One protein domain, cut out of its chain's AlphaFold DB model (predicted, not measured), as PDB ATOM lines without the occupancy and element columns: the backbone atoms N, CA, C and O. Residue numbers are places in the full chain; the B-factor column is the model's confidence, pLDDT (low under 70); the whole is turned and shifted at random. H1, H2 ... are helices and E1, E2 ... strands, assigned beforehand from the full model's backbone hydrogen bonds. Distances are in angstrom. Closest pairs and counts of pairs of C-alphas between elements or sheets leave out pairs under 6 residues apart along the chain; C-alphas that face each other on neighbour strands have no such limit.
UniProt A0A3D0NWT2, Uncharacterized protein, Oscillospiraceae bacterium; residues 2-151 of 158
ATOM      1  N   GLU A   2     268.403 321.018 408.635       64.50
ATOM      2  CA  GLU A   2     269.658 320.490 408.066       64.50
ATOM      3  C   GLU A   2     270.914 321.193 408.619       64.50
ATOM      4  O   GLU A   2     271.825 320.535 409.108       64.50
ATOM      5  N   THR A   3     270.893 322.525 408.722       82.38
ATOM      6  CA  THR A   3     271.967 323.321 409.345       82.38
ATOM      7  C   THR A   3     272.210 323.013 410.825       82.38
ATOM      8  O   THR A   3     273.359 323.004 411.257       82.38
ATOM      9  N   LEU A   4     271.158 322.744 411.611       86.69
ATOM     10  CA  LEU A   4     271.305 322.367 413.025       86.69
ATOM     11  C   LEU A   4     271.898 320.964 413.157       86.69
ATOM     12  O   LEU A   4     272.781 320.768 413.986       86.69
ATOM     13  N   ASN A   5     271.447 320.014 412.333       89.56
ATOM     14  CA  ASN A   5     271.988 318.657 412.344       89.56
ATOM     15  C   ASN A   5     273.492 318.659 412.040       89.56
ATOM     16  O   ASN A   5     274.283 318.165 412.840       89.56
ATOM     17  N   THR A   6     273.895 319.310 410.943       90.12
ATOM     18  CA  THR A   6     275.310 319.436 410.567       90.12
ATOM     19  C   THR A   6     276.132 320.128 411.656       90.12
ATOM     20  O   THR A   6     277.252 319.709 411.943       90.12
ATOM     21  N   ALA A   7     275.582 321.163 412.302       91.38
ATOM     22  CA  ALA A   7     276.258 321.819 413.415       91.38
ATOM     23  C   ALA A   7     276.491 320.844 414.578       91.38
ATOM     24  O   ALA A   7     277.616 320.734 415.060       91.38
ATOM     25  N   PHE A   8     275.467 320.094 414.992       93.69
ATOM     26  CA  PHE A   8     275.593 319.130 416.083       93.69
ATOM     27  C   PHE A   8     276.573 317.987 415.783       93.69
ATOM     28  O   PHE A   8     277.299 317.554 416.676       93.69
ATOM     29  N   GLU A   9     276.623 317.512 414.539       92.56
ATOM     30  CA  GLU A   9     277.567 316.477 414.098       92.56
ATOM     31  C   GLU A   9     279.027 316.960 414.085       92.56
ATOM     32  O   GLU A   9     279.941 316.143 414.171       92.56
ATOM     33  N   SER A  10     279.262 318.275 414.024       93.25
ATOM     34  CA  SER A  10     280.615 318.847 414.001       93.25
ATOM     35  C   SER A  10     281.311 318.895 415.370       93.25
ATOM     36  O   SER A  10     282.533 319.051 415.435       93.25
ATOM     37  N   PHE A  11     280.569 318.759 416.475       93.19
ATOM     38  CA  PHE A  11     281.135 318.844 417.822       93.19
ATOM     39  C   PHE A  11     281.788 317.522 418.247       93.19
ATOM     40  O   PHE A  11     281.104 316.539 418.521       93.19
ATOM     41  N   ALA A  12     283.121 317.511 418.348       88.50
ATOM     42  CA  ALA A  12     283.896 316.310 418.691       88.50
ATOM     43  C   ALA A  12     284.433 316.277 420.136       88.50
ATOM     44  O   ALA A  12     284.864 315.223 420.599       88.50
ATOM     45  N   ALA A  13     284.431 317.409 420.847       94.62
ATOM     46  CA  ALA A  13     284.972 317.526 422.203       94.62
ATOM     47  C   ALA A  13     283.866 317.853 423.225       94.62
ATOM     48  O   ALA A  13     282.951 318.616 422.897       94.62
ATOM     49  N   PRO A  14     283.933 317.311 424.456       94.50
ATOM     50  CA  PRO A  14     282.937 317.582 425.492       94.50
ATOM     51  C   PRO A  14     282.907 319.067 425.862       94.50
ATOM     52  O   PRO A  14     283.902 319.773 425.710       94.50
ATOM     53  N   GLU A  15     281.752 319.530 426.339       94.25
ATOM     54  CA  GLU A  15     281.507 320.934 426.707       94.25
ATOM     55  C   GLU A  15     281.806 321.952 425.580       94.25
ATOM     56  O   GLU A  15     282.126 323.114 425.841       94.25
ATOM     57  N   THR A  16     281.664 321.545 424.314       96.75
ATOM     58  CA  THR A  16     281.841 322.439 423.160       96.75
ATOM     59  C   THR A  16     280.506 323.029 422.728       96.75
ATOM     60  O   THR A  16     279.563 322.295 422.443       96.75
ATOM     61  N   TYR A  17     280.440 324.359 422.640       96.69
ATOM     62  CA  TYR A  17     279.223 325.102 422.309       96.69
ATOM     63  C   TYR A  17     279.497 326.231 421.319       96.69
ATOM     64  O   TYR A  17     280.446 326.997 421.491       96.69
ATOM     65  N   HIS A  18     278.606 326.405 420.344       95.56
ATOM     66  CA  HIS A  18     278.580 327.551 419.436       95.56
ATOM     67  C   HIS A  18     277.310 328.371 419.638       95.56
ATOM     68  O   HIS A  18     276.233 327.830 419.891       95.56
ATOM     69  N   ARG A  19     277.435 329.697 419.523       95.56
ATOM     70  CA  ARG A  19     276.275 330.593 419.577       95.56
ATOM     71  C   ARG A  19     275.398 330.327 418.357       95.56
ATOM     72  O   ARG A  19     275.930 330.183 417.261       95.56
ATOM     73  N   VAL A  20     274.081 330.281 418.559       93.50
ATOM     74  CA  VAL A  20     273.112 329.950 417.501       93.50
ATOM     75  C   VAL A  20     273.263 330.874 416.293       93.50
ATOM     76  O   VAL A  20     273.432 330.396 415.177       93.50
ATOM     77  N   ASP A  21     273.242 332.188 416.520       90.19
ATOM     78  CA  ASP A  21     273.621 333.190 415.526       90.19
ATOM     79  C   ASP A  21     273.989 334.524 416.212       90.19
ATOM     80  O   ASP A  21     273.787 334.707 417.418       90.19
ATOM     81  N   GLY A  22     274.587 335.456 415.463       89.00
ATOM     82  CA  GLY A  22     275.018 336.766 415.976       89.00
ATOM     83  C   GLY A  22     273.881 337.771 416.201       89.00
ATOM     84  O   GLY A  22     274.036 338.705 416.983       89.00
ATOM     85  N   THR A  23     272.736 337.568 415.553       91.38
ATOM     86  CA  THR A  23     271.575 338.474 415.561       91.38
ATOM     87  C   THR A  23     270.542 338.126 416.628       91.38
ATOM     88  O   THR A  23     269.700 338.955 416.970       91.38
ATOM     89  N   HIS A  24     270.605 336.911 417.175       92.25
ATOM     90  CA  HIS A  24     269.666 336.428 418.166       92.25
ATOM     91  C   HIS A  24     269.755 337.280 419.450       92.25
ATOM     92  O   HIS A  24     270.859 337.452 419.990       92.25
ATOM     93  N   PRO A  25     268.626 337.803 419.978       92.06
ATOM     94  CA  PRO A  25     268.640 338.696 421.142       92.06
ATOM     95  C   PRO A  25     269.009 337.982 422.447       92.06
ATOM     96  O   PRO A  25     269.407 338.619 423.421       92.06
ATOM     97  N   LEU A  26     268.857 336.657 422.475       93.19
ATOM     98  CA  LEU A  26     269.217 335.810 423.609       93.19
ATOM     99  C   LEU A  26     270.580 335.155 423.407       93.19
ATOM    100  O   LEU A  26     270.918 334.754 422.294       93.19
ATOM    101  N   ASP A  27     271.297 334.953 424.512       94.44
ATOM    102  CA  ASP A  27     272.548 334.197 424.567       94.44
ATOM    103  C   ASP A  27     272.268 332.687 424.528       94.44
ATOM    104  O   ASP A  27     272.396 331.977 425.530       94.44
ATOM    105  N   LEU A  28     271.832 332.226 423.353       95.69
ATOM    106  CA  LEU A  28     271.551 330.830 423.040       95.69
ATOM    107  C   LEU A  28     272.712 330.173 422.304       95.69
ATOM    108  O   LEU A  28     273.288 330.733 421.367       95.69
ATOM    109  N   TYR A  29     272.998 328.945 422.714       97.12
ATOM    110  CA  TYR A  29     274.079 328.130 422.195       97.12
ATOM    111  C   TYR A  29     273.586 326.717 421.921       97.12
ATOM    112  O   TYR A  29     272.805 326.170 422.697       97.12
ATOM    113  N   ILE A  30     274.090 326.119 420.850       97.62
ATOM    114  CA  ILE A  30     273.962 324.689 420.564       97.62
ATOM    115  C   ILE A  30     275.332 324.037 420.699       97.62
ATOM    116  O   ILE A  30     276.355 324.677 420.448       97.62
ATOM    117  N   GLY A  31     275.371 322.786 421.131       97.50
ATOM    118  CA  GLY A  31     276.635 322.135 421.427       97.50
ATOM    119  C   GLY A  31     276.488 320.705 421.895       97.50
ATOM    120  O   GLY A  31     275.479 320.038 421.651       97.50
ATOM    121  N   VAL A  32     277.515 320.259 422.602       97.50
ATOM    122  CA  VAL A  32     277.501 319.015 423.356       97.50
ATOM    123  C   VAL A  32     277.856 319.271 424.813       97.50
ATOM    124  O   VAL A  32     278.703 320.107 425.130       97.50
ATOM    125  N   ASP A  33     277.194 318.557 425.715       96.25
ATOM    126  CA  ASP A  33     277.490 318.623 427.146       96.25
ATOM    127  C   ASP A  33     278.740 317.812 427.539       96.25
ATOM    128  O   ASP A  33     279.466 317.288 426.689       96.25
ATOM    129  N   GLU A  34     279.021 317.720 428.840       94.81
ATOM    130  CA  GLU A  34     280.137 316.941 429.392       94.81
ATOM    131  C   GLU A  34     280.081 315.441 429.041       94.81
ATOM    132  O   GLU A  34     281.086 314.738 429.141       94.81
ATOM    133  N   HIS A  35     278.921 314.947 428.602       95.19
ATOM    134  CA  HIS A  35     278.676 313.561 428.212       95.19
ATOM    135  C   HIS A  35     278.573 313.378 426.691       95.19
ATOM    136  O   HIS A  35     278.107 312.333 426.240       95.19
ATOM    137  N   LEU A  36     278.991 314.376 425.898       95.69
ATOM    138  CA  LEU A  36     278.885 314.388 424.431       95.69
ATOM    139  C   LEU A  36     277.442 314.285 423.909       95.69
ATOM    140  O   LEU A  36     277.200 313.844 422.784       95.69
ATOM    141  N   ARG A  37     276.459 314.698 424.712       96.81
ATOM    142  CA  ARG A  37     275.053 314.697 424.304       96.81
ATOM    143  C   ARG A  37     274.697 316.033 423.686       96.81
ATOM    144  O   ARG A  37     275.058 317.069 424.237       96.81
ATOM    145  N   TRP A  38     273.953 316.008 422.582       97.62
ATOM    146  CA  TRP A  38     273.449 317.225 421.945       97.62
ATOM    147  C   TRP A  38     272.674 318.070 422.946       97.62
ATOM    148  O   TRP A  38     271.793 317.563 423.646       97.62
ATOM    149  N   SER A  39     273.008 319.352 423.019       97.62
ATOM    150  CA  SER A  39     272.485 320.242 424.042       97.62
ATOM    151  C   SER A  39     272.167 321.633 423.503       97.62
ATOM    152  O   SER A  39     272.849 322.176 422.632       97.62
ATOM    153  N   LEU A  40     271.103 322.214 424.056       97.56
ATOM    154  CA  LEU A  40     270.747 323.620 423.911       97.56
ATOM    155  C   LEU A  40     271.025 324.318 425.243       97.56
ATOM    156  O   LEU A  40     270.517 323.898 426.285       97.56
ATOM    157  N   MET A  41     271.818 325.382 425.217       97.06
ATOM    158  CA  MET A  41     272.243 326.116 426.404       97.06
ATOM    159  C   MET A  41     271.831 327.585 426.314       97.06
ATOM    160  O   MET A  41     272.108 328.268 425.330       97.06
ATOM    161  N   LEU A  42     271.212 328.080 427.382       95.69
ATOM    162  CA  LEU A  42     270.921 329.493 427.600       95.69
ATOM    163  C   LEU A  42     271.866 330.051 428.666       95.69
ATOM    164  O   LEU A  42     271.990 329.450 429.734       95.69
ATOM    165  N   ILE A  43     272.468 331.216 428.417       95.19
ATOM    166  CA  ILE A  43     273.201 331.986 429.435       95.19
ATOM    167  C   ILE A  43     272.319 333.127 429.965       95.19
ATOM    168  O   ILE A  43     271.699 333.860 429.196       95.19
ATOM    169  N   THR A  44     272.262 333.288 431.288       93.75
ATOM    170  CA  THR A  44     271.384 334.244 431.981       93.75
ATOM    171  C   THR A  44     272.130 334.989 433.081       93.75
ATOM    172  O   THR A  44     273.028 334.446 433.717       93.75
ATOM    173  N   ASP A  45     271.740 336.236 433.351       93.06
ATOM    174  CA  ASP A  45     272.395 337.047 434.391       93.06
ATOM    175  C   ASP A  45     271.971 336.633 435.818       93.06
ATOM    176  O   ASP A  45     272.675 336.904 436.784       93.06
ATOM    177  N   SER A  46     270.834 335.944 435.958       91.69
ATOM    178  CA  SER A  46     270.302 335.433 437.227       91.69
ATOM    179  C   SER A  46     270.111 333.920 437.183       91.69
ATOM    180  O   SER A  46     269.894 333.363 436.104       91.69
ATOM    181  N   GLU A  47     270.101 333.274 438.349       94.19
ATOM    182  CA  GLU A  47     269.859 331.835 438.462       94.19
ATOM    183  C   GLU A  47     268.503 331.441 437.843       94.19
ATOM    184  O   GLU A  47     267.464 331.988 438.234       94.19
ATOM    185  N   PRO A  48     268.475 330.510 436.871       92.88
ATOM    186  CA  PRO A  48     267.225 330.049 436.293       92.88
ATOM    187  C   PRO A  48     266.459 329.167 437.298       92.88
ATOM    188  O   PRO A  48     267.065 328.402 438.066       92.88
ATOM    189  N   PRO A  49     265.112 329.212 437.281       91.00
ATOM    190  CA  PRO A  49     264.298 328.250 438.009       91.00
ATOM    191  C   PRO A  49     264.686 326.814 437.649       91.00
ATOM    192  O   PRO A  49     265.050 326.524 436.509       91.00
ATOM    193  N   ALA A  50     264.588 325.906 438.621       85.25
ATOM    194  CA  ALA A  50     264.800 324.493 438.350       85.25
ATOM    195  C   ALA A  50     263.748 323.992 437.349       85.25
ATOM    196  O   ALA A  50     262.553 324.253 437.492       85.25
ATOM    197  N   VAL A  51     264.212 323.262 436.342       89.94
ATOM    198  CA  VAL A  51     263.367 322.642 435.327       89.94
ATOM    199  C   VAL A  51     263.303 321.152 435.623       89.94
ATOM    200  O   VAL A  51     264.318 320.530 435.923       89.94
ATOM    201  N   THR A  52     262.108 320.564 435.579       89.31
ATOM    202  CA  THR A  52     261.973 319.118 435.754       89.31
ATOM    203  C   THR A  52     262.403 318.411 434.465       89.31
ATOM    204  O   THR A  52     261.808 318.687 433.412       89.31
ATOM    205  N   PRO A  53     263.345 317.456 434.521       89.19
ATOM    206  CA  PRO A  53     263.747 316.701 433.342       89.19
ATOM    207  C   PRO A  53     262.571 315.891 432.768       89.19
ATOM    208  O   PRO A  53     261.493 315.759 433.367       89.19
ATOM    209  N   SER A  54     262.771 315.371 431.567       87.62
ATOM    210  CA  SER A  54     261.903 314.391 430.922       87.62
ATOM    211  C   SER A  54     262.718 313.142 430.580       87.62
ATOM    212  O   SER A  54     263.928 313.102 430.789       87.62
ATOM    213  N   ARG A  55     262.068 312.113 430.028       83.06
ATOM    214  CA  ARG A  55     262.786 310.932 429.528       83.06
ATOM    215  C   ARG A  55     263.732 311.269 428.369       83.06
ATOM    216  O   ARG A  55     264.732 310.581 428.231       83.06
ATOM    217  N   MET A  56     263.402 312.286 427.564       87.19
ATOM    218  CA  MET A  56     264.118 312.676 426.338       87.19
ATOM    219  C   MET A  56     265.166 313.770 426.572       87.19
ATOM    220  O   MET A  56     266.143 313.873 425.836       87.19
ATOM    221  N   ILE A  57     264.933 314.627 427.564       93.75
ATOM    222  CA  ILE A  57     265.743 315.815 427.819       93.75
ATOM    223  C   ILE A  57     266.069 315.872 429.305       93.75
ATOM    224  O   ILE A  57     265.179 315.962 430.155       93.75
ATOM    225  N   SER A  58     267.361 315.871 429.601       94.81
ATOM    226  CA  SER A  58     267.888 316.236 430.911       94.81
ATOM    227  C   SER A  58     268.064 317.748 431.002       94.81
ATOM    228  O   SER A  58     268.268 318.416 429.993       94.81
ATOM    229  N   SER A  59     267.983 318.286 432.215       94.38
ATOM    230  CA  SER A  59     268.127 319.716 432.476       94.38
ATOM    231  C   SER A  59     269.150 319.950 433.578       94.38
ATOM    232  O   SER A  59     269.011 319.394 434.669       94.38
ATOM    233  N   GLN A  60     270.139 320.798 433.315       94.75
ATOM    234  CA  GLN A  60     271.172 321.193 434.271       94.75
ATOM    235  C   GLN A  60     271.222 322.720 434.352       94.75
ATOM    236  O   GLN A  60     271.049 323.406 433.348       94.75
ATOM    237  N   LYS A  61     271.480 323.257 435.546       94.88
ATOM    238  CA  LYS A  61     271.890 324.652 435.714       94.88
ATOM    239  C   LYS A  61     273.239 324.717 436.404       94.88
ATOM    240  O   LYS A  61     273.490 323.936 437.321       94.88
ATOM    241  N   ARG A  62     274.100 325.633 435.968       95.31
ATOM    242  CA  ARG A  62     275.442 325.815 436.530       95.31
ATOM    243  C   ARG A  62     275.753 327.300 436.636       95.31
ATOM    244  O   ARG A  62     275.426 328.065 435.730       95.31
ATOM    245  N   GLN A  63     276.388 327.710 437.728       97.00
ATOM    246  CA  GLN A  63     276.967 329.045 437.805       97.00
ATOM    247  C   GLN A  63     278.309 329.055 437.073       97.00
ATOM    248  O   GLN A  63     279.123 328.141 437.210       97.00
ATOM    249  N   ARG A  64     278.527 330.085 436.265       94.69
ATOM    250  CA  ARG A  64     279.765 330.325 435.530       94.69
ATOM    251  C   ARG A  64     280.745 331.109 436.397       94.69
ATOM    252  O   ARG A  64     280.358 331.806 437.332       94.69
ATOM    253  N   THR A  65     282.020 331.061 436.026       94.50
ATOM    254  CA  THR A  65     283.084 331.842 436.680       94.50
ATOM    255  C   THR A  65     282.896 333.354 436.535       94.50
ATOM    256  O   THR A  65     283.374 334.106 437.375       94.50
ATOM    257  N   ASP A  66     282.163 333.802 435.508       94.75
ATOM    258  CA  ASP A  66     281.788 335.207 435.286       94.75
ATOM    259  C   ASP A  66     280.556 335.650 436.109       94.75
ATOM    260  O   ASP A  66     280.046 336.750 435.914       94.75
ATOM    261  N   GLY A  67     280.059 334.799 437.014       95.44
ATOM    262  CA  GLY A  67     278.910 335.077 437.880       95.44
ATOM    263  C   GLY A  67     277.542 334.870 437.223       95.44
ATOM    264  O   GLY A  67     276.539 334.823 437.936       95.44
ATOM    265  N   ARG A  68     277.487 334.692 435.894       95.56
ATOM    266  CA  ARG A  68     276.255 334.359 435.163       95.56
ATOM    267  C   ARG A  68     275.883 332.890 435.350       95.56
ATOM    268  O   ARG A  68     276.651 332.092 435.879       95.56
ATOM    269  N   TRP A  69     274.704 332.514 434.885       96.19
ATOM    270  CA  TRP A  69     274.170 331.163 434.999       96.19
ATOM    271  C   TRP A  69     273.919 330.537 433.636       96.19
ATOM    272  O   TRP A  69     273.649 331.235 432.662       96.19
ATOM    273  N   THR A  70     273.994 329.213 433.577       95.62
ATOM    274  CA  THR A  70     273.538 328.425 432.435       95.62
ATOM    275  C   THR A  70     272.269 327.661 432.783       95.62
ATOM    276  O   THR A  70     272.095 327.209 433.917       95.62
ATOM    277  N   LEU A  71     271.394 327.496 431.794       95.88
ATOM    278  CA  LEU A  71     270.379 326.448 431.740       95.88
ATOM    279  C   LEU A  71     270.670 325.603 430.499       95.88
ATOM    280  O   LEU A  71     270.550 326.102 429.382       95.88
ATOM    281  N   THR A  72     271.043 324.346 430.703       96.75
ATOM    282  CA  THR A  72     271.383 323.396 429.641       96.75
ATOM    283  C   THR A  72     270.309 322.321 429.556       96.75
ATOM    284  O   THR A  72     269.966 321.701 430.563       96.75
ATOM    285  N   LEU A  73     269.780 322.107 428.354       96.94
ATOM    286  CA  LEU A  73     268.822 321.061 428.015       96.94
ATOM    287  C   LEU A  73     269.510 320.071 427.073       96.94
ATOM    288  O   LEU A  73     269.758 320.410 425.917       96.94
ATOM    289  N   SER A  74     269.824 318.871 427.560       97.38
ATOM    290  CA  SER A  74     270.594 317.868 426.807       97.38
ATOM    291  C   SER A  74     269.763 316.637 426.475       97.38
ATOM    292  O   SER A  74     269.087 316.088 427.354       97.38
ATOM    293  N   LEU A  75     269.878 316.172 425.232       96.50
ATOM    294  CA  LEU A  75     269.275 314.947 424.718       96.50
ATOM    295  C   LEU A  75     269.791 313.721 425.478       96.50
ATOM    296  O   LEU A  75     270.988 313.475 425.533       96.50
ATOM    297  N   THR A  76     268.904 312.926 426.062       93.56
ATOM    298  CA  THR A  76     269.293 311.743 426.851       93.56
ATOM    299  C   THR A  76     269.393 310.464 426.028       93.56
ATOM    300  O   THR A  76     270.087 309.542 426.447       93.56
ATOM    301  N   ASP A  77     268.710 310.396 424.885       89.94
ATOM    302  CA  ASP A  77     268.624 309.201 424.045       89.94
ATOM    303  C   ASP A  77     268.595 309.592 422.558       89.94
ATOM    304  O   ASP A  77     267.779 310.404 422.112       89.94
ATOM    305  N   ASN A  78     269.506 309.001 421.784       90.62
ATOM    306  CA  ASN A  78     269.707 309.308 420.373       90.62
ATOM    307  C   ASN A  78     268.529 308.894 419.476       90.62
ATOM    308  O   ASN A  78     268.410 309.436 418.377       90.62
ATOM    309  N   ALA A  79     267.629 308.013 419.928       88.00
ATOM    310  CA  ALA A  79     266.385 307.711 419.208       88.00
ATOM    311  C   ALA A  79     265.516 308.969 418.979       88.00
ATOM    312  O   ALA A  79     264.721 309.044 418.037       88.00
ATOM    313  N   TYR A  80     265.721 309.996 419.810       88.75
ATOM    314  CA  TYR A  80     264.966 311.244 419.811       88.75
ATOM    315  C   TYR A  80     265.652 312.402 419.085       88.75
ATOM    316  O   TYR A  80     265.145 313.520 419.152       88.75
ATOM    317  N   LYS A  81     266.770 312.174 418.380       91.25
ATOM    318  CA  LYS A  81     267.542 313.239 417.712       91.25
ATOM    319  C   LYS A  81     266.687 314.166 416.851       91.25
ATOM    320  O   LYS A  81     266.752 315.375 417.037       91.25
ATOM    321  N   ASP A  82     265.827 313.630 415.987       88.81
ATOM    322  CA  ASP A  82     265.007 314.482 415.109       88.81
ATOM    323  C   ASP A  82     263.988 315.320 415.895       88.81
ATOM    324  O   ASP A  82     263.776 316.491 415.591       88.81
ATOM    325  N   ILE A  83     263.384 314.743 416.943       89.12
ATOM    326  CA  ILE A  83     262.460 315.481 417.823       89.12
ATOM    327  C   ILE A  83     263.224 316.576 418.565       89.12
ATOM    328  O   ILE A  83     262.733 317.690 418.716       89.12
ATOM    329  N   PHE A  84     264.447 316.281 418.999       93.12
ATOM    330  CA  PHE A  84     265.308 317.247 419.660       93.12
ATOM    331  C   PHE A  84     265.741 318.386 418.726       93.12
ATOM    332  O   PHE A  84     265.780 319.536 419.158       93.12
ATOM    333  N   LEU A  85     266.007 318.105 417.447       93.12
ATOM    334  CA  LEU A  85     266.287 319.133 416.438       93.12
ATOM    335  C   LEU A  85     265.080 320.052 416.218       93.12
ATOM    336  O   LEU A  85     265.251 321.272 416.185       93.12
ATOM    337  N   LEU A  86     263.871 319.485 416.127       91.88
ATOM    338  CA  LEU A  86     262.624 320.253 416.040       91.88
ATOM    339  C   LEU A  86     262.424 321.131 417.279       91.88
ATOM    340  O   LEU A  86     262.134 322.318 417.152       91.88
ATOM    341  N   PHE A  87     262.648 320.569 418.467       93.19
ATOM    342  CA  PHE A  87     262.612 321.300 419.730       93.19
ATOM    343  C   PHE A  87     263.614 322.466 419.751       93.19
ATOM    344  O   PHE A  87     263.245 323.589 420.088       93.19
ATOM    345  N   CYS A  88     264.873 322.231 419.367       95.25
ATOM    346  CA  CYS A  88     265.894 323.279 419.327       95.25
ATOM    347  C   CYS A  88     265.516 324.392 418.347       95.25
ATOM    348  O   CYS A  88     265.601 325.565 418.704       95.25
ATOM    349  N   GLY A  89     265.075 324.027 417.139       93.81
ATOM    350  CA  GLY A  89     264.612 324.980 416.131       93.81
ATOM    351  C   GLY A  89     263.450 325.832 416.635       93.81
ATOM    352  O   GLY A  89     263.515 327.056 416.567       93.81
ATOM    353  N   ASP A  90     262.439 325.203 417.235       93.38
ATOM    354  CA  ASP A  90     261.299 325.908 417.819       93.38
ATOM    355  C   ASP A  90     261.720 326.882 418.926       93.38
ATOM    356  O   ASP A  90     261.306 328.040 418.899       93.38
ATOM    357  N   ILE A  91     262.565 326.472 419.879       94.62
ATOM    358  CA  ILE A  91     263.037 327.371 420.946       94.62
ATOM    359  C   ILE A  91     263.788 328.568 420.361       94.62
ATOM    360  O   ILE A  91     263.551 329.701 420.783       94.62
ATOM    361  N   ILE A  92     264.677 328.326 419.397       94.50
ATOM    362  CA  ILE A  92     265.443 329.377 418.728       94.50
ATOM    363  C   ILE A  92     264.479 330.354 418.054       94.50
ATOM    364  O   ILE A  92     264.442 331.526 418.421       94.50
ATOM    365  N   ASP A  93     263.635 329.885 417.140       92.69
ATOM    366  CA  ASP A  93     262.823 330.770 416.308       92.69
ATOM    367  C   ASP A  93     261.713 331.472 417.094       92.69
ATOM    368  O   ASP A  93     261.521 332.683 416.957       92.69
ATOM    369  N   SER A  94     261.035 330.756 417.993       92.12
ATOM    370  CA  SER A  94     259.954 331.325 418.803       92.12
ATOM    371  C   SER A  94     260.448 332.326 419.855       92.12
ATOM    372  O   SER A  94     259.663 333.145 420.343       92.12
ATOM    373  N   SER A  95     261.746 332.315 420.182       93.81
ATOM    374  CA  SER A  95     262.346 333.262 421.125       93.81
ATOM    375  C   SER A  95     262.950 334.515 420.477       93.81
ATOM    376  O   SER A  95     263.232 335.481 421.190       93.81
ATOM    377  N   ARG A  96     263.062 334.575 419.140       93.06
ATOM    378  CA  ARG A  96     263.572 335.749 418.398       93.06
ATOM    379  C   ARG A  96     262.852 337.072 418.714       93.06
ATOM    380  O   ARG A  96     263.533 338.092 418.779       93.06
ATOM    381  N   PRO A  97     261.529 337.119 418.964       92.06
ATOM    382  CA  PRO A  97     260.851 338.369 419.325       92.06
ATOM    383  C   PRO A  97     261.127 338.846 420.765       92.06
ATOM    384  O   PRO A  97     260.643 339.902 421.176       92.06
ATOM    385  N   ILE A  98     261.855 338.071 421.577       90.06
ATOM    386  CA  ILE A  98     262.005 338.309 423.016       90.06
ATOM    387  C   ILE A  98     263.335 339.006 423.297       90.06
ATOM    388  O   ILE A  98     264.363 338.372 423.494       90.06
ATOM    389  N   ALA A  99     263.305 340.334 423.400       80.94
ATOM    390  CA  ALA A  99     264.501 341.120 423.723       80.94
ATOM    391  C   ALA A  99     264.849 341.146 425.227       80.94
ATOM    392  O   ALA A  99     265.969 341.459 425.621       80.94
ATOM    393  N   SER A 100     263.888 340.847 426.105       84.88
ATOM    394  CA  SER A 100     264.089 340.940 427.556       84.88
ATOM    395  C   SER A 100     264.644 339.635 428.126       84.88
ATOM    396  O   SER A 100     263.929 338.634 428.188       84.88
ATOM    397  N   LYS A 101     265.881 339.670 428.643       76.44
ATOM    398  CA  LYS A 101     266.536 338.515 429.288       76.44
ATOM    399  C   LYS A 101     265.705 337.884 430.415       76.44
ATOM    400  O   LYS A 101     265.640 336.664 430.519       76.44
ATOM    401  N   SER A 102     265.018 338.681 431.237       76.81
ATOM    402  CA  SER A 102     264.176 338.148 432.323       76.81
ATOM    403  C   SER A 102     262.911 337.447 431.809       76.81
ATOM    404  O   SER A 102     262.451 336.473 432.409       76.81
ATOM    405  N   LYS A 103     262.356 337.899 430.674       85.69
ATOM    406  CA  LYS A 103     261.247 337.218 429.984       85.69
ATOM    407  C   LYS A 103     261.723 335.969 429.241       85.69
ATOM    408  O   LYS A 103     260.977 334.996 429.184       85.69
ATOM    409  N   ALA A 104     262.956 335.974 428.742       85.25
ATOM    410  CA  ALA A 104     263.557 334.876 427.992       85.25
ATOM    411  C   ALA A 104     263.588 333.564 428.779       85.25
ATOM    412  O   ALA A 104     263.106 332.545 428.294       85.25
ATOM    413  N   VAL A 105     264.072 333.600 430.025       90.25
ATOM    414  CA  VAL A 105     264.135 332.407 430.886       90.25
ATOM    415  C   VAL A 105     262.747 331.810 431.091       90.25
ATOM    416  O   VAL A 105     262.540 330.617 430.891       90.25
ATOM    417  N   LYS A 106     261.770 332.655 431.438       91.62
ATOM    418  CA  LYS A 106     260.380 332.224 431.639       91.62
ATOM    419  C   LYS A 106     259.785 331.634 430.363       91.62
ATOM    420  O   LYS A 106     259.086 330.628 430.436       91.62
ATOM    421  N   PHE A 107     260.072 332.242 429.214       93.06
ATOM    422  CA  PHE A 107     259.605 331.763 427.922       93.06
ATOM    423  C   PHE A 107     260.170 330.384 427.583       93.06
ATOM    424  O   PHE A 107     259.392 329.479 427.306       93.06
ATOM    425  N   ILE A 108     261.491 330.203 427.659       92.88
ATOM    426  CA  ILE A 108     262.140 328.931 427.315       92.88
ATOM    427  C   ILE A 108     261.672 327.812 428.242       92.88
ATOM    428  O   ILE A 108     261.344 326.728 427.770       92.88
ATOM    429  N   ILE A 109     261.557 328.077 429.548       92.88
ATOM    430  CA  ILE A 109     261.039 327.092 430.508       92.88
ATOM    431  C   ILE A 109     259.591 326.714 430.183       92.88
ATOM    432  O   ILE A 109     259.248 325.531 430.202       92.88
ATOM    433  N   ARG A 110     258.740 327.699 429.867       94.12
ATOM    434  CA  ARG A 110     257.352 327.446 429.464       94.12
ATOM    435  C   ARG A 110     257.298 326.607 428.188       94.12
ATOM    436  O   ARG A 110     256.609 325.597 428.169       94.12
ATOM    437  N   ARG A 111     258.059 326.988 427.162       93.88
ATOM    438  CA  ARG A 111     258.078 326.305 425.866       93.88
ATOM    439  C   ARG A 111     258.605 324.874 425.989       93.88
ATOM    440  O   ARG A 111     258.010 323.951 425.452       93.88
ATOM    441  N   TYR A 112     259.641 324.656 426.799       93.75
ATOM    442  CA  TYR A 112     260.091 323.311 427.161       93.75
ATOM    443  C   TYR A 112     258.999 322.491 427.865       93.75
ATOM    444  O   TYR A 112     258.833 321.308 427.568       93.75
ATOM    445  N   LYS A 113     258.233 323.098 428.780       92.06
ATOM    446  CA  LYS A 113     257.126 322.417 429.462       92.06
ATOM    447  C   LYS A 113     256.029 321.993 428.478       92.06
ATOM    448  O   LYS A 113     255.586 320.853 428.561       92.06
ATOM    449  N   GLU A 114     255.664 322.855 427.531       91.12
ATOM    450  CA  GLU A 114     254.697 322.549 426.463       91.12
ATOM    451  C   GLU A 114     255.159 321.348 425.618       91.12
ATOM    452  O   GLU A 114     254.409 320.391 425.436       91.12
ATOM    453  N   TRP A 115     256.425 321.336 425.181       91.00
ATOM    454  CA  TRP A 115     257.008 320.191 424.468       91.00
ATOM    455  C   TRP A 115     256.998 318.913 425.306       91.00
ATOM    456  O   TRP A 115     256.665 317.836 424.811       91.00
ATOM    457  N   LYS A 116     257.349 319.020 426.589       88.44
ATOM    458  CA  LYS A 116     257.338 317.889 427.517       88.44
ATOM    459  C   LYS A 116     255.931 317.308 427.693       88.44
ATOM    460  O   LYS A 116     255.807 316.088 427.753       88.44
ATOM    461  N   GLU A 117     254.902 318.146 427.794       86.50
ATOM    462  CA  GLU A 117     253.499 317.724 427.907       86.50
ATOM    463  C   GLU A 117     253.014 317.073 426.604       86.50
ATOM    464  O   GLU A 117     252.545 315.936 426.632       86.50
ATOM    465  N   MET A 118     253.258 317.710 425.453       82.25
ATOM    466  CA  MET A 118     252.909 317.178 424.129       82.25
ATOM    467  C   MET A 118     253.499 315.778 423.884       82.25
ATOM    468  O   MET A 118     252.807 314.873 423.419       82.25
ATOM    469  N   LEU A 119     254.774 315.577 424.229       78.38
ATOM    470  CA  LEU A 119     255.465 314.293 424.069       78.38
ATOM    471  C   LEU A 119     255.071 313.252 425.128       78.38
ATOM    472  O   LEU A 119     255.312 312.056 424.948       78.38
ATOM    473  N   ALA A 120     254.512 313.683 426.260       78.06
ATOM    474  CA  ALA A 120     253.975 312.773 427.261       78.06
ATOM    475  C   ALA A 120     252.591 312.246 426.851       78.06
ATOM    476  O   ALA A 120     252.338 311.052 427.023       78.06
ATOM    477  N   ASP A 121     251.735 313.110 426.298       63.53
ATOM    478  CA  ASP A 121     250.353 312.782 425.935       63.53
ATOM    479  C   ASP A 121     250.222 312.005 424.622       63.53
ATOM    480  O   ASP A 121     249.323 311.172 424.504       63.53
ATOM    481  N   SER A 122     251.150 312.164 423.676       59.44
ATOM    482  CA  SER A 122     251.171 311.355 422.448       59.44
ATOM    483  C   SER A 122     251.255 309.845 422.704       59.44
ATOM    484  O   SER A 122     250.774 309.044 421.906       59.44
ATOM    485  N   ARG A 123     251.789 309.445 423.865       57.66
ATOM    486  CA  ARG A 123     251.918 308.043 424.284       57.66
ATOM    487  C   ARG A 123     250.621 307.410 424.800       57.66
ATOM    488  O   ARG A 123     250.632 306.220 425.095       57.66
ATOM    489  N   LYS A 124     249.520 308.161 424.909       58.59
ATOM    490  CA  LYS A 124     248.188 307.643 425.282       58.59
ATOM    491  C   LYS A 124     247.375 307.173 424.058       58.59
ATOM    492  O   LYS A 124     246.184 307.440 423.988       58.59
ATOM    493  N   ASP A 125     248.018 306.490 423.107       56.62
ATOM    494  CA  ASP A 125     247.407 305.911 421.888       56.62
ATOM    495  C   ASP A 125     246.900 306.891 420.807       56.62
ATOM    496  O   ASP A 125     246.181 306.484 419.897       56.62
ATOM    497  N   VAL A 126     247.298 308.169 420.827       62.38
ATOM    498  CA  VAL A 126     246.847 309.123 419.790       62.38
ATOM    499  C   VAL A 126     247.801 309.169 418.588       62.38
ATOM    500  O   VAL A 126     247.335 309.091 417.455       62.38
ATOM    501  N   LEU A 127     249.125 309.270 418.799       64.88
ATOM    502  CA  LEU A 127     250.132 309.320 417.720       64.88
ATOM    503  C   LEU A 127     251.478 308.723 418.162       64.88
ATOM    504  O   LEU A 127     252.023 309.084 419.203       64.88
ATOM    505  N   SER A 128     252.074 307.872 417.325       72.44
ATOM    506  CA  SER A 128     253.456 307.406 417.492       72.44
ATOM    507  C   SER A 128     254.472 308.541 417.316       72.44
ATOM    508  O   SER A 128     254.206 309.543 416.655       72.44
ATOM    509  N   GLU A 129     255.688 308.368 417.839       70.69
ATOM    510  CA  GLU A 129     256.786 309.336 417.669       70.69
ATOM    511  C   GLU A 129     257.063 309.659 416.190       70.69
ATOM    512  O   GLU A 129     257.328 310.809 415.848       70.69
ATOM    513  N   SER A 130     256.940 308.663 415.305       75.75
ATOM    514  CA  SER A 130     257.066 308.839 413.852       75.75
ATOM    515  C   SER A 130     255.964 309.740 413.285       75.75
ATOM    516  O   SER A 130     256.242 310.649 412.507       75.75
ATOM    517  N   GLN A 131     254.719 309.552 413.729       77.31
ATOM    518  CA  GLN A 131     253.594 310.387 413.302       77.31
ATOM    519  C   GLN A 131     253.714 311.826 413.817       77.31
ATOM    520  O   GLN A 131     253.412 312.757 413.079       77.31
ATOM    521  N   ILE A 132     254.217 312.030 415.040       76.62
ATOM    522  CA  ILE A 132     254.520 313.373 415.566       76.62
ATOM    523  C   ILE A 132     255.585 314.055 414.702       76.62
ATOM    524  O   ILE A 132     255.416 315.211 414.321       76.62
ATOM    525  N   LYS A 133     256.675 313.344 414.372       74.81
ATOM    526  CA  LYS A 133     257.730 313.863 413.486       74.81
ATOM    527  C   LYS A 133     257.166 314.246 412.115       74.81
ATOM    528  O   LYS A 133     257.471 315.333 411.634       74.81
ATOM    529  N   GLY A 134     256.335 313.385 411.520       80.19
ATOM    530  CA  GLY A 134     255.672 313.648 410.239       80.19
ATOM    531  C   GLY A 134     254.820 314.915 410.283       80.19
ATOM    532  O   GLY A 134     255.048 315.831 409.498       80.19
ATOM    533  N   LEU A 135     253.932 315.022 411.275       80.06
ATOM    534  CA  LEU A 135     253.035 316.169 411.428       80.06
ATOM    535  C   LEU A 135     253.794 317.486 411.666       80.06
ATOM    536  O   LEU A 135     253.453 318.519 411.091       80.06
ATOM    537  N   LEU A 136     254.846 317.463 412.490       80.44
ATOM    538  CA  LEU A 136     255.693 318.638 412.718       80.44
ATOM    539  C   LEU A 136     256.456 319.044 411.452       80.44
ATOM    540  O   LEU A 136     256.595 320.236 411.183       80.44
ATOM    541  N   GLY A 137     256.922 318.069 410.668       77.00
ATOM    542  CA  GLY A 137     257.557 318.311 409.374       77.00
ATOM    543  C   GLY A 137     256.603 318.960 408.374       77.00
ATOM    544  O   GLY A 137     256.962 319.957 407.749       77.00
ATOM    545  N   GLU A 138     255.374 318.453 408.275       82.44
ATOM    546  CA  GLU A 138     254.321 319.013 407.423       82.44
ATOM    547  C   GLU A 138     253.951 320.441 407.840       82.44
ATOM    548  O   GLU A 138     253.933 321.342 407.002       82.44
ATOM    549  N   MET A 139     253.728 320.682 409.137       81.38
ATOM    550  CA  MET A 139     253.397 322.011 409.662       81.38
ATOM    551  C   MET A 139     254.530 323.017 409.428       81.38
ATOM    552  O   MET A 139     254.279 324.145 409.000       81.38
ATOM    553  N   TYR A 140     255.781 322.611 409.668       78.06
ATOM    554  CA  TYR A 140     256.942 323.450 409.382       78.06
ATOM    555  C   TYR A 140     257.045 323.765 407.889       78.06
ATOM    556  O   TYR A 140     257.263 324.917 407.522       78.06
ATOM    557  N   TYR A 141     256.852 322.771 407.016       78.44
ATOM    558  CA  TYR A 141     256.896 322.976 405.570       78.44
ATOM    559  C   TYR A 141     255.804 323.944 405.094       78.44
ATOM    560  O   TYR A 141     256.077 324.882 404.341       78.44
ATOM    561  N   LEU A 142     254.579 323.758 405.595       82.25
ATOM    562  CA  LEU A 142     253.453 324.651 405.341       82.25
ATOM    563  C   LEU A 142     253.791 326.091 405.733       82.25
ATOM    564  O   LEU A 142     253.594 327.005 404.936       82.25
ATOM    565  N   GLN A 143     254.344 326.300 406.926       77.69
ATOM    566  CA  GLN A 143     254.647 327.637 407.430       77.69
ATOM    567  C   GLN A 143     255.858 328.287 406.745       77.69
ATOM    568  O   GLN A 143     255.844 329.489 406.494       77.69
ATOM    569  N   ALA A 144     256.913 327.521 406.468       76.75
ATOM    570  CA  ALA A 144     258.178 328.056 405.973       76.75
ATOM    571  C   ALA A 144     258.218 328.219 404.446       76.75
ATOM    572  O   ALA A 144     258.938 329.086 403.956       76.75
ATOM    573  N   TYR A 145     257.459 327.411 403.697       80.62
ATOM    574  CA  TYR A 145     257.519 327.393 402.231       80.62
ATOM    575  C   TYR A 145     256.184 327.741 401.578       80.62
ATOM    576  O   TYR A 145     256.153 328.598 400.696       80.62
ATOM    577  N   LEU A 146     255.078 327.127 402.011       80.56
ATOM    578  CA  LEU A 146     253.784 327.325 401.345       80.56
ATOM    579  C   LEU A 146     253.115 328.648 401.734       80.56
ATOM    580  O   LEU A 146     252.674 329.381 400.853       80.56
ATOM    581  N   ALA A 147     253.086 329.003 403.019       81.56
ATOM    582  CA  ALA A 147     252.481 330.248 403.494       81.56
ATOM    583  C   ALA A 147     253.129 331.513 402.888       81.56
ATOM    584  O   ALA A 147     252.385 332.398 402.462       81.56
ATOM    585  N   PRO A 148     254.468 331.620 402.760       78.50
ATOM    586  CA  PRO A 148     255.092 332.751 402.074       78.50
ATOM    587  C   PRO A 148     254.803 332.803 400.568       78.50
ATOM    588  O   PRO A 148     254.811 333.888 399.995       78.50
ATOM    589  N   GLN A 149     254.570 331.655 399.919       79.00
ATOM    590  CA  GLN A 149     254.319 331.583 398.474       79.00
ATOM    591  C   GLN A 149     252.855 331.833 398.097       79.00
ATOM    592  O   GLN A 149     252.594 332.454 397.070       79.00
ATOM    593  N   TYR A 150     251.910 331.356 398.909       75.62
ATOM    594  CA  TYR A 150     250.489 331.319 398.553       75.62
ATOM    595  C   TYR A 150     249.581 332.109 399.507       75.62
ATOM    596  O   TYR A 150     248.390 332.247 399.232       75.62
ATOM    597  N   GLY A 151     250.122 332.664 400.597       66.50
ATOM    598  CA  GLY A 151     249.329 333.288 401.657       66.50
ATOM    599  C   GLY A 151     248.614 332.252 402.535       66.50
ATOM    600  O   GLY A 151     248.446 331.093 402.164       66.50
TER     601      GLY A 151
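Overview. This is residues 2 to 151 of the 158 residues of an uncharacterized protein of Oscillospiraceae bacterium (UniProt A0A3D0NWT2). A strongly twisted, curled sheet of five strands has helices over one face: H2 and H3, a helical hairpin, run along the strands, and the short H1 covers E2 near one edge. The long last helix, H4, is off the sheet, beyond H2 on the side away from the strands, and its residues 144 to 149 stick out. The printed part has 150 residues, with four named helices and five named strands in the order H1 E1 E2 E3 E4 E5 H2 H3 H4; the sheet's order is E1 E2 E3 E5 E4, all antiparallel, and the class is mixed, helices and strands. The whole is compact, with a radius of gyration of the C-alphas of 15.7 A and spans of 47 by 33 by 30 A.

Arrangement. H1, residues 2 to 9, is on the sheet at a height of 9.5 A, over E2, residues 28 to 32; their closest C-alphas are those of Phe 8 and Gly 31, 6.2 A apart. E1, residues 17 to 19, forms a hairpin with E2, and N 18 and O 30 are 2.8 A apart, within hydrogen-bond range. E3, residues 38 to 44, follows in a second hairpin, with N 29 and O 41 at 2.8 A; E1, E2 and E3 are a meander, each strand the antiparallel neighbour of the one before. E4, residues 57 to 63, is an edge strand and forms a hairpin with E5, residues 69 to 75, with N 58 and O 74 at 2.8 A. E5 is also the antiparallel neighbour of E3, with N 40 and O 73 at 2.9 A. H2, residues 78 to 95, is the hub, on the sheet at a height of 9.1 A; it has a kink of 28 degrees near residue 85. H2 and H1 only just touch, with 3 pairs of C-alphas within 8 A, the closest those of Leu 4 and Leu 85, 6.9 A. H3, residues 101 to 121, is on the same face as H2, and residues 87 to 95 of H2 touch it at a steep tilt of 39 degrees, opposite ways, closest at the C-alphas of Ile 91 and Ile 108, 6.6 A. H1, H2, H3 and the sheet make two layers, helices on one face of a sheet. H4, residues 129 to 150, is not on the sheet; it only just touches H2, with 3 pairs within 8 A, closest at the C-alphas of Ile 83 and Lys 133, 6.6 A. Every O i to N i+4 pair is within hydrogen-bond range in H1, against 12 of 14 in H2, 16 of 17 in H3 and 15 of 18 in H4.

Along the chain. H1 begins at C-alpha 2, (269.658, 320.490, 408.066). From first to last C-alpha, E3 measures 19.9 A, E4 20.0 A, E5 19.8 A, H2 25.1 A, H3 30.6 A and H4 29.8 A. H4 ends at C-alpha 150, (250.489, 331.319, 398.553).

Size, cuts and confidence. The two C-alphas farthest apart are those of Thr 65 and Tyr 150, 50.2 A. The printed part has no cut, and the link from E3 to E4, 12 residues, is long. The pLDDT is under 70 at residue 2, residues 121 to 127 and residue 151.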